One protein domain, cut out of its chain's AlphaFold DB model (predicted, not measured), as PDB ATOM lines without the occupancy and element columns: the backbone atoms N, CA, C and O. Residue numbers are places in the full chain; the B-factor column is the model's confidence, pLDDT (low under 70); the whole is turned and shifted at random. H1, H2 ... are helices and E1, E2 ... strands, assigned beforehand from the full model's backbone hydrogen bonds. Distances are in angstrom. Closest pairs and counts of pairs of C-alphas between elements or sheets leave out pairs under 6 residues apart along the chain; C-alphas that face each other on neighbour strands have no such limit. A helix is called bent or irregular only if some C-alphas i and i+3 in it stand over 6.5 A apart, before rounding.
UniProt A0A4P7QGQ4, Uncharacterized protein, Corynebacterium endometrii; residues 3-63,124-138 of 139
ATOM      1  N   THR A   3      43.598 -14.185 -19.347       94.31
ATOM      2  CA  THR A   3      42.134 -14.156 -19.434       94.31
ATOM      3  C   THR A   3      41.655 -15.091 -20.533       94.31
ATOM      4  O   THR A   3      41.804 -14.789 -21.717       94.31
ATOM      5  N   ALA A   4      41.047 -16.214 -20.153       94.25
ATOM      6  CA  ALA A   4      40.360 -17.094 -21.090       94.25
ATOM      7  C   ALA A   4      38.920 -16.628 -21.304       94.25
ATOM      8  O   ALA A   4      38.212 -16.319 -20.350       94.25
ATOM      9  N   GLU A   5      38.480 -16.607 -22.561       93.69
ATOM     10  CA  GLU A   5      37.088 -16.351 -22.929       93.69
ATOM     11  C   GLU A   5      36.479 -17.638 -23.499       93.69
ATOM     12  O   GLU A   5      37.084 -18.312 -24.333       93.69
ATOM     13  N   LEU A   6      35.281 -17.989 -23.041       93.50
ATOM     14  CA  LEU A   6      34.536 -19.182 -23.427       93.50
ATOM     15  C   LEU A   6      33.182 -18.770 -23.991       93.50
ATOM     16  O   LEU A   6      32.499 -17.938 -23.403       93.50
ATOM     17  N   PHE A   7      32.761 -19.391 -25.087       91.94
ATOM     18  CA  PHE A   7      31.367 -19.359 -25.519       91.94
ATOM     19  C   PHE A   7      30.606 -20.455 -24.785       91.94
ATOM     20  O   PHE A   7      31.006 -21.619 -24.846       91.94
ATOM     21  N   VAL A   8      29.516 -20.087 -24.119       91.62
ATOM     22  CA  VAL A   8      28.769 -20.989 -23.233       91.62
ATOM     23  C   VAL A   8      27.278 -20.975 -23.568       91.62
ATOM     24  O   VAL A   8      26.788 -20.044 -24.213       91.62
ATOM     25  N   ARG A   9      26.553 -22.020 -23.166       87.44
ATOM     26  CA  ARG A   9      25.088 -22.098 -23.247       87.44
ATOM     27  C   ARG A   9      24.481 -22.126 -21.838       87.44
ATOM     28  O   ARG A   9      25.107 -22.595 -20.896       87.44
ATOM     29  N   ASP A  10      23.250 -21.620 -21.732       68.88
ATOM     30  CA  ASP A  10      22.371 -21.742 -20.559       68.88
ATOM     31  C   ASP A  10      22.885 -21.090 -19.268       68.88
ATOM     32  O   ASP A  10      22.471 -21.444 -18.169       68.88
ATOM     33  N   ALA A  11      23.668 -20.017 -19.378       63.38
ATOM     34  CA  ALA A  11      24.151 -19.257 -18.222       63.38
ATOM     35  C   ALA A  11      23.075 -18.338 -17.579       63.38
ATOM     36  O   ALA A  11      23.381 -17.359 -16.905       63.38
ATOM     37  N   ALA A  12      21.785 -18.615 -17.802       58.94
ATOM     38  CA  ALA A  12      20.667 -17.746 -17.421       58.94
ATOM     39  C   ALA A  12      20.419 -17.641 -15.902       58.94
ATOM     40  O   ALA A  12      19.664 -16.764 -15.482       58.94
ATOM     41  N   SER A  13      21.033 -18.510 -15.095       57.94
ATOM     42  CA  SER A  13      20.960 -18.508 -13.628       57.94
ATOM     43  C   SER A  13      22.221 -17.972 -12.945       57.94
ATOM     44  O   SER A  13      22.352 -18.126 -11.734       57.94
ATOM     45  N   PHE A  14      23.153 -17.379 -13.698       63.28
ATOM     46  CA  PHE A  14      24.391 -16.842 -13.142       63.28
ATOM     47  C   PHE A  14      24.116 -15.604 -12.280       63.28
ATOM     48  O   PHE A  14      23.501 -14.637 -12.735       63.28
ATOM     49  N   ASP A  15      24.572 -15.654 -11.032       61.69
ATOM     50  CA  ASP A  15      24.695 -14.494 -10.157       61.69
ATOM     51  C   ASP A  15      26.132 -13.977 -10.296       61.69
ATOM     52  O   ASP A  15      27.076 -14.680  -9.927       61.69
ATOM     53  N   ASP A  16      26.301 -12.764 -10.835       58.44
ATOM     54  CA  ASP A  16      27.606 -12.120 -11.073       58.44
ATOM     55  C   ASP A  16      28.481 -12.013  -9.806       58.44
ATOM     56  O   ASP A  16      29.664 -11.694  -9.897       58.44
ATOM     57  N   SER A  17      27.926 -12.278  -8.618       55.75
ATOM     58  CA  SER A  17      28.651 -12.274  -7.345       55.75
ATOM     59  C   SER A  17      29.350 -13.592  -6.974       55.75
ATOM     60  O   SER A  17      30.060 -13.622  -5.968       55.75
ATOM     61  N   ALA A  18      29.187 -14.672  -7.751       59.56
ATOM     62  CA  ALA A  18      29.701 -15.997  -7.381       59.56
ATOM     63  C   ALA A  18      31.231 -16.149  -7.511       59.56
ATOM     64  O   ALA A  18      31.825 -16.940  -6.779       59.56
ATOM     65  N   PHE A  19      31.889 -15.379  -8.388       67.56
ATOM     66  CA  PHE A  19      33.331 -15.490  -8.633       67.56
ATOM     67  C   PHE A  19      33.984 -14.126  -8.856       67.56
ATOM     68  O   PHE A  19      33.647 -13.417  -9.798       67.56
ATOM     69  N   GLU A  20      34.977 -13.773  -8.035       77.56
ATOM     70  CA  GLU A  20      35.727 -12.514  -8.195       77.56
ATOM     71  C   GLU A  20      36.565 -12.477  -9.484       77.56
ATOM     72  O   GLU A  20      36.878 -11.405 -10.002       77.56
ATOM     73  N   ASP A  21      36.935 -13.645 -10.004       84.12
ATOM     74  CA  ASP A  21      37.835 -13.817 -11.139       84.12
ATOM     75  C   ASP A  21      37.136 -14.278 -12.426       84.12
ATOM     76  O   ASP A  21      37.802 -14.458 -13.452       84.12
ATOM     77  N   ALA A  22      35.808 -14.437 -12.397       88.44
ATOM     78  CA  ALA A  22      35.018 -14.825 -13.555       88.44
ATOM     79  C   ALA A  22      33.837 -13.880 -13.794       88.44
ATOM     80  O   ALA A  22      33.102 -13.527 -12.880       88.44
ATOM     81  N   VAL A  23      33.637 -13.490 -15.050       89.25
ATOM     82  CA  VAL A  23      32.565 -12.579 -15.457       89.25
ATOM     83  C   VAL A  23      31.790 -13.202 -16.603       89.25
ATOM     84  O   VAL A  23      32.370 -13.535 -17.642       89.25
ATOM     85  N   LEU A  24      30.476 -13.322 -16.436       86.56
ATOM     86  CA  LEU A  24      29.576 -13.672 -17.522       86.56
ATOM     87  C   LEU A  24      29.140 -12.403 -18.257       86.56
ATOM     88  O   LEU A  24      28.609 -11.460 -17.680       86.56
ATOM     89  N   VAL A  25      29.339 -12.388 -19.568       85.06
ATOM     90  CA  VAL A  25      28.970 -11.282 -20.442       85.06
ATOM     91  C   VAL A  25      27.960 -11.783 -21.465       85.06
ATOM     92  O   VAL A  25      28.241 -12.706 -22.230       85.06
ATOM     93  N   ARG A  26      26.785 -11.147 -21.512       84.25
ATOM     94  CA  ARG A  26      25.757 -11.406 -22.527       84.25
ATOM     95  C   ARG A  26      25.712 -10.266 -23.531       84.25
ATOM     96  O   ARG A  26      25.177  -9.193 -23.256       84.25
ATOM     97  N   GLU A  27      26.205 -10.523 -24.735       79.25
ATOM     98  CA  GLU A  27      26.241  -9.540 -25.818       79.25
ATOM     99  C   GLU A  27      25.568 -10.092 -27.068       79.25
ATOM    100  O   GLU A  27      25.933 -11.145 -27.587       79.25
ATOM    101  N   HIS A  28      24.572  -9.365 -27.579       79.94
ATOM    102  CA  HIS A  28      23.868  -9.709 -28.821       79.94
ATOM    103  C   HIS A  28      23.289 -11.140 -28.858       79.94
ATOM    104  O   HIS A  28      23.180 -11.735 -29.929       79.94
ATOM    105  N   GLY A  29      22.893 -11.675 -27.697       80.56
ATOM    106  CA  GLY A  29      22.344 -13.030 -27.567       80.56
ATOM    107  C   GLY A  29      23.398 -14.140 -27.515       80.56
ATOM    108  O   GLY A  29      23.043 -15.303 -27.669       80.56
ATOM    109  N   ILE A  30      24.672 -13.788 -27.328       83.88
ATOM    110  CA  ILE A  30      25.774 -14.726 -27.115       83.88
ATOM    111  C   ILE A  30      26.244 -14.582 -25.670       83.88
ATOM    112  O   ILE A  30      26.590 -13.476 -25.247       83.88
ATOM    113  N   ASP A  31      26.291 -15.704 -24.957       89.19
ATOM    114  CA  ASP A  31      26.831 -15.777 -23.604       89.19
ATOM    115  C   ASP A  31      28.319 -16.110 -23.665       89.19
ATOM    116  O   ASP A  31      28.748 -17.040 -24.362       89.19
ATOM    117  N   ARG A  32      29.114 -15.311 -22.954       90.56
ATOM    118  CA  ARG A  32      30.558 -15.477 -22.852       90.56
ATOM    119  C   ARG A  32      30.985 -15.490 -21.401       90.56
ATOM    120  O   ARG A  32      30.673 -14.555 -20.675       90.56
ATOM    121  N   LEU A  33      31.739 -16.501 -21.001       91.75
ATOM    122  CA  LEU A  33      32.393 -16.530 -19.698       91.75
ATOM    123  C   LEU A  33      33.846 -16.084 -19.868       91.75
ATOM    124  O   LEU A  33      34.571 -16.645 -20.688       91.75
ATOM    125  N   ARG A  34      34.273 -15.079 -19.105       92.75
ATOM    126  CA  ARG A  34      35.669 -14.635 -19.033       92.75
ATOM    127  C   ARG A  34      36.239 -15.008 -17.681       92.75
ATOM    128  O   ARG A  34      35.688 -14.572 -16.683       92.75
ATOM    129  N   VAL A  35      37.340 -15.748 -17.649       93.50
ATOM    130  CA  VAL A  35      38.025 -16.146 -16.408       93.50
ATOM    131  C   VAL A  35      39.439 -15.587 -16.434       93.50
ATOM    132  O   VAL A  35      40.179 -15.848 -17.383       93.50
ATOM    133  N   THR A  36      39.809 -14.814 -15.413       93.31
ATOM    134  CA  THR A  36      41.119 -14.157 -15.307       93.31
ATOM    135  C   THR A  36      41.905 -14.692 -14.122       93.31
ATOM    136  O   THR A  36      41.550 -14.448 -12.978       93.31
ATOM    137  N   CYS A  37      43.014 -15.375 -14.373       93.81
ATOM    138  CA  CYS A  37      43.772 -16.073 -13.332       93.81
ATOM    139  C   CYS A  37      45.293 -15.997 -13.582       93.81
ATOM    140  O   CYS A  37      45.735 -15.449 -14.605       93.81
ATOM    141  N   PRO A  38      46.129 -16.466 -12.639       94.31
ATOM    142  CA  PRO A  38      47.534 -16.751 -12.914       94.31
ATOM    143  C   PRO A  38      47.674 -17.783 -14.039       94.31
ATOM    144  O   PRO A  38      46.852 -18.690 -14.168       94.31
ATOM    145  N   GLU A  39      48.710 -17.643 -14.861       92.88
ATOM    146  CA  GLU A  39      48.899 -18.463 -16.063       92.88
ATOM    147  C   GLU A  39      48.995 -19.961 -15.738       92.88
ATOM    148  O   GLU A  39      48.399 -20.799 -16.413       92.88
ATOM    149  N   GLU A  40      49.690 -20.290 -14.654       93.81
ATOM    150  CA  GLU A  40      49.906 -21.645 -14.165       93.81
ATOM    151  C   GLU A  40      48.634 -22.323 -13.629       93.81
ATOM    152  O   GLU A  40      48.603 -23.545 -13.509       93.81
ATOM    153  N   GLN A  41      47.580 -21.550 -13.343       94.44
ATOM    154  CA  GLN A  41      46.297 -22.046 -12.828       94.44
ATOM    155  C   GLN A  41      45.206 -22.093 -13.900       94.44
ATOM    156  O   GLN A  41      44.075 -22.467 -13.598       94.44
ATOM    157  N   LEU A  42      45.523 -21.725 -15.146       95.06
ATOM    158  CA  LEU A  42      44.525 -21.499 -16.186       95.06
ATOM    159  C   LEU A  42      43.540 -22.663 -16.348       95.06
ATOM    160  O   LEU A  42      42.332 -22.451 -16.328       95.06
ATOM    161  N   VAL A  43      44.049 -23.884 -16.521       95.25
ATOM    162  CA  VAL A  43      43.194 -25.048 -16.794       95.25
ATOM    163  C   VAL A  43      42.356 -25.409 -15.575       95.25
ATOM    164  O   VAL A  43      41.137 -25.506 -15.686       95.25
ATOM    165  N   GLU A  44      42.998 -25.552 -14.416       95.06
ATOM    166  CA  GLU A  44      42.331 -25.908 -13.161       95.06
ATOM    167  C   GLU A  44      41.230 -24.904 -12.814       95.06
ATOM    168  O   GLU A  44      40.104 -25.293 -12.510       95.06
ATOM    169  N   ARG A  45      41.529 -23.604 -12.920       94.31
ATOM    170  CA  ARG A  45      40.588 -22.563 -12.520       94.31
ATOM    171  C   ARG A  45      39.409 -22.452 -13.473       94.31
ATOM    172  O   ARG A  45      38.277 -22.346 -13.015       94.31
ATOM    173  N   VAL A  46      39.654 -22.506 -14.783       94.56
ATOM    174  CA  VAL A  46      38.577 -22.448 -15.781       94.56
ATOM    175  C   VAL A  46      37.645 -23.653 -15.653       94.56
ATOM    176  O   VAL A  46      36.432 -23.468 -15.667       94.56
ATOM    177  N   VAL A  47      38.191 -24.862 -15.484       94.31
ATOM    178  CA  VAL A  47      37.393 -26.081 -15.277       94.31
ATOM    179  C   VAL A  47      36.554 -25.977 -14.006       94.31
ATOM    180  O   VAL A  47      35.357 -26.232 -14.063       94.31
ATOM    181  N   ALA A  48      37.146 -25.542 -12.890       92.19
ATOM    182  CA  ALA A  48      36.426 -25.386 -11.628       92.19
ATOM    183  C   ALA A  48      35.252 -24.401 -11.743       92.19
ATOM    184  O   ALA A  48      34.156 -24.698 -11.280       92.19
ATOM    185  N   VAL A  49      35.462 -23.255 -12.404       91.12
ATOM    186  CA  VAL A  49      34.392 -22.274 -12.641       91.12
ATOM    187  C   VAL A  49      33.292 -22.872 -13.522       91.12
ATOM    188  O   VAL A  49      32.116 -22.686 -13.237       91.12
ATOM    189  N   VAL A  50      33.641 -23.592 -14.591       91.06
ATOM    190  CA  VAL A  50      32.648 -24.209 -15.486       91.06
ATOM    191  C   VAL A  50      31.818 -25.277 -14.769       91.06
ATOM    192  O   VAL A  50      30.593 -25.254 -14.889       91.06
ATOM    193  N   ASP A  51      32.465 -26.171 -14.017       89.75
ATOM    194  CA  ASP A  51      31.817 -27.259 -13.273       89.75
ATOM    195  C   ASP A  51      30.884 -26.717 -12.181       89.75
ATOM    196  O   ASP A  51      29.713 -27.089 -12.109       89.75
ATOM    197  N   GLU A  52      31.354 -25.750 -11.389       87.31
ATOM    198  CA  GLU A  52      30.552 -25.134 -10.327       87.31
ATOM    199  C   GLU A  52      29.330 -24.384 -10.878       87.31
ATOM    200  O   GLU A  52      28.259 -24.392 -10.267       87.31
ATOM    201  N   LEU A  53      29.463 -23.772 -12.057       84.19
ATOM    202  CA  LEU A  53      28.353 -23.102 -12.730       84.19
ATOM    203  C   LEU A  53      27.423 -24.060 -13.481       84.19
ATOM    204  O   LEU A  53      26.320 -23.651 -13.849       84.19
ATOM    205  N   GLY A  54      27.843 -25.304 -13.720       86.00
ATOM    206  CA  GLY A  54      27.073 -26.293 -14.474       86.00
ATOM    207  C   GLY A  54      26.703 -25.826 -15.886       86.00
ATOM    208  O   GLY A  54      25.615 -26.139 -16.370       86.00
ATOM    209  N   ILE A  55      27.568 -25.029 -16.525       87.06
ATOM    210  CA  ILE A  55      27.325 -24.454 -17.855       87.06
ATOM    211  C   ILE A  55      27.941 -25.312 -18.960       87.06
ATOM    212  O   ILE A  55      29.058 -25.809 -18.844       87.06
ATOM    213  N   GLU A  56      27.244 -25.429 -20.087       89.62
ATOM    214  CA  GLU A  56      27.779 -26.121 -21.261       89.62
ATOM    215  C   GLU A  56      28.764 -25.198 -21.993       89.62
ATOM    216  O   GLU A  56      28.380 -24.144 -22.518       89.62
ATOM    217  N   VAL A  57      30.034 -25.602 -22.074       92.75
ATOM    218  CA  VAL A  57      31.028 -24.906 -22.899       92.75
ATOM    219  C   VAL A  57      30.872 -25.339 -24.349       92.75
ATOM    220  O   VAL A  57      31.083 -26.489 -24.712       92.75
ATOM    221  N   LEU A  58      30.560 -24.378 -25.213       92.25
ATOM    222  CA  LEU A  58      30.456 -24.614 -26.651       92.25
ATOM    223  C   LEU A  58      31.830 -24.567 -27.320       92.25
ATOM    224  O   LEU A  58      32.094 -25.322 -28.256       92.25
ATOM    225  N   ARG A  59      32.676 -23.613 -26.902       91.31
ATOM    226  CA  ARG A  59      34.000 -23.389 -27.496       91.31
ATOM    227  C   ARG A  59      34.867 -22.447 -26.659       91.31
ATOM    228  O   ARG A  59      34.373 -21.424 -26.195       91.31
ATOM    229  N   VAL A  60      36.177 -22.692 -26.609       93.50
ATOM    230  CA  VAL A  60      37.158 -21.703 -26.128       93.50
ATOM    231  C   VAL A  60      37.433 -20.657 -27.216       93.50
ATOM    232  O   VAL A  60      37.772 -20.985 -28.358       93.50
ATOM    233  N   ALA A  61      37.261 -19.377 -26.892       90.50
ATOM    234  CA  ALA A  61      37.450 -18.290 -27.841       90.50
ATOM    235  C   ALA A  61      38.939 -18.128 -28.206       90.50
ATOM    236  O   ALA A  61      39.805 -18.187 -27.335       90.50
ATOM    237  N   PRO A  62      39.266 -17.859 -29.482       82.69
ATOM    238  CA  PRO A  62      40.651 -17.668 -29.914       82.69
ATOM    239  C   PRO A  62      41.211 -16.266 -29.595       82.69
ATOM    240  O   PRO A  62      42.283 -15.925 -30.078       82.69
ATOM    241  N   GLY A  63      40.483 -15.437 -28.833       86.38
ATOM    242  CA  GLY A  63      40.907 -14.081 -28.469       86.38
ATOM    243  C   GLY A  63      41.005 -13.148 -29.677       86.38
ATOM    244  O   GLY A  63      42.097 -12.773 -30.092       86.38
ATOM    245  N   PRO A 124      45.194 -16.754 -23.560       93.06
ATOM    246  CA  PRO A 124      45.788 -18.077 -23.663       93.06
ATOM    247  C   PRO A 124      46.583 -18.220 -24.954       93.06
ATOM    248  O   PRO A 124      46.110 -17.851 -26.031       93.06
ATOM    249  N   SER A 125      47.769 -18.811 -24.848       91.31
ATOM    250  CA  SER A 125      48.492 -19.313 -26.007       91.31
ATOM    251  C   SER A 125      47.686 -20.413 -26.699       91.31
ATOM    252  O   SER A 125      46.809 -21.053 -26.108       91.31
ATOM    253  N   ARG A 126      48.022 -20.711 -27.954       89.25
ATOM    254  CA  ARG A 126      47.409 -21.826 -28.679       89.25
ATOM    255  C   ARG A 126      47.502 -23.157 -27.929       89.25
ATOM    256  O   ARG A 126      46.545 -23.924 -27.957       89.25
ATOM    257  N   GLU A 127      48.636 -23.445 -27.295       91.94
ATOM    258  CA  GLU A 127      48.833 -24.678 -26.521       91.94
ATOM    259  C   GLU A 127      47.914 -24.712 -25.298       91.94
ATOM    260  O   GLU A 127      47.187 -25.683 -25.101       91.94
ATOM    261  N   GLN A 128      47.863 -23.613 -24.543       94.38
ATOM    262  CA  GLN A 128      46.963 -23.449 -23.402       94.38
ATOM    263  C   GLN A 128      45.494 -23.581 -23.800       94.38
ATOM    264  O   GLN A 128      44.720 -24.245 -23.116       94.38
ATOM    265  N   ARG A 129      45.104 -22.997 -24.936       93.88
ATOM    266  CA  ARG A 129      43.744 -23.118 -25.463       93.88
ATOM    267  C   ARG A 129      43.401 -24.559 -25.831       93.88
ATOM    268  O   ARG A 129      42.309 -25.005 -25.511       93.88
ATOM    269  N   LEU A 130      44.312 -25.290 -26.474       93.00
ATOM    270  CA  LEU A 130      44.096 -26.705 -26.792       93.00
ATOM    271  C   LEU A 130      44.004 -27.566 -25.525       93.00
ATOM    272  O   LEU A 130      43.171 -28.465 -25.466       93.00
ATOM    273  N   ALA A 131      44.822 -27.277 -24.510       94.31
ATOM    274  CA  ALA A 131      44.744 -27.946 -23.214       94.31
ATOM    275  C   ALA A 131      43.401 -27.673 -22.513       94.31
ATOM    276  O   ALA A 131      42.786 -28.601 -21.995       94.31
ATOM    277  N   LEU A 132      42.913 -26.428 -22.558       95.31
ATOM    278  CA  LEU A 132      41.582 -26.059 -22.070       95.31
ATOM    279  C   LEU A 132      40.468 -26.784 -22.827       95.31
ATOM    280  O   LEU A 132      39.582 -27.348 -22.201       95.31
ATOM    281  N   GLU A 133      40.511 -26.785 -24.162       94.12
ATOM    282  CA  GLU A 133      39.521 -27.480 -24.997       94.12
ATOM    283  C   GLU A 133      39.475 -28.984 -24.679       94.12
ATOM    284  O   GLU A 133      38.392 -29.558 -24.631       94.12
ATOM    285  N   ALA A 134      40.628 -29.615 -24.428       94.31
ATOM    286  CA  ALA A 134      40.698 -31.019 -24.031       94.31
ATOM    287  C   ALA A 134      40.122 -31.258 -22.627       94.31
ATOM    288  O   ALA A 134      39.309 -32.159 -22.457       94.31
ATOM    289  N   ALA A 135      40.502 -30.438 -21.642       94.81
ATOM    290  CA  ALA A 135      40.026 -30.579 -20.267       94.81
ATOM    291  C   ALA A 135      38.510 -30.347 -20.151       94.81
ATOM    292  O   ALA A 135      37.819 -31.095 -19.471       94.81
ATOM    293  N   LEU A 136      37.978 -29.348 -20.859       93.19
ATOM    294  CA  LEU A 136      36.551 -29.017 -20.850       93.19
ATOM    295  C   LEU A 136      35.687 -30.022 -21.623       93.19
ATOM    296  O   LEU A 136      34.473 -29.993 -21.483       93.19
ATOM    297  N   ALA A 137      36.279 -30.903 -22.435       89.06
ATOM    298  CA  ALA A 137      35.544 -31.989 -23.086       89.06
ATOM    299  C   ALA A 137      35.256 -33.173 -22.141       89.06
ATOM    300  O   ALA A 137      34.504 -34.074 -22.515       89.06
ATOM    301  N   GLU A 138      35.875 -33.195 -20.956       81.62
ATOM    302  CA  GLU A 138      35.711 -34.236 -19.932       81.62
ATOM    303  C   GLU A 138      34.775 -33.819 -18.779       81.62
ATOM    304  O   GLU A 138      34.492 -34.646 -17.910       81.62
TER     305      GLU A 138
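AT A GLANCE: This is residues 3 to 63 and 124 to 138 of the 139 residues of an uncharacterized protein of Corynebacterium endometrii (UniProt A0A4P7QGQ4). A strongly twisted sheet of four strands has two helices, H1 and H2, side by side over one of its faces, making two layers, while its other face is bare of named helices. The 76 printed residues hold E1, E2, E3, H1, E4 and H2 in that order; the sheet runs E2, E3, E1, E4, antiparallel throughout. The class is mixed, helices and strands. The whole is compact, with a radius of gyration of the C-alphas of 11.4 A, and spans 30 by 22 by 22 A.

IN THESE COORDINATES: E1, residues 3 to 9, begins at C-alpha 3 (42.134, -14.156, -19.434). E2 is residues 22 to 27, and E3, residues 30 to 37, is 22.7 A long. H1, residues 39 to 53, is 21.3 A long and irregular: C-alphas 40 and 43 are 8.0 A apart. E4 is residues 56 to 60. H2, residues 126 to 136, ends at C-alpha 136 (36.551, -29.017, -20.850).

HOW THE PARTS SIT: E1 and E3 are inner strands, with N 6 and O 33 at 2.8 A. E2 and E3 form a hairpin, with N 25 and O 32 at 2.8 A. E4 neighbours E1, with N 7 and O 59 at 2.8 A. E3, H1 and E4 make a split strand-helix-strand unit, two strands running the same way with E1 between them, and its crossover is right-handed. H1 is on the sheet; its closest C-alphas to E3 are Val 46 and Val 35, 6.4 A. H2 is on the sheet at a height over the sheet of 8.9 A, over E4; its closest C-alphas to E4 are Glu 133 and Val 60, 6.3 A. H1, with residues 42 to 47 alone, touches H2, the closest C-alphas being Val 43 and Leu 132, 5.6 A, at a shallow tilt of 30 degrees, the same way. Each O i to N i+4 pair is within hydrogen-bond range in H2, and 9 of 11 in H1. E2 and E4 are apart.

THE WHOLE: The C-alphas of His 28 and Glu 40, the two farthest apart, are 32.2 A from each other. Residues 64 to 123 are not printed, and C-alphas 63 and 124 are 7.9 A apart across the cut. The link from E1 to E2 is long, 12 residues, and pLDDT is under 70 at residues 10 to 19.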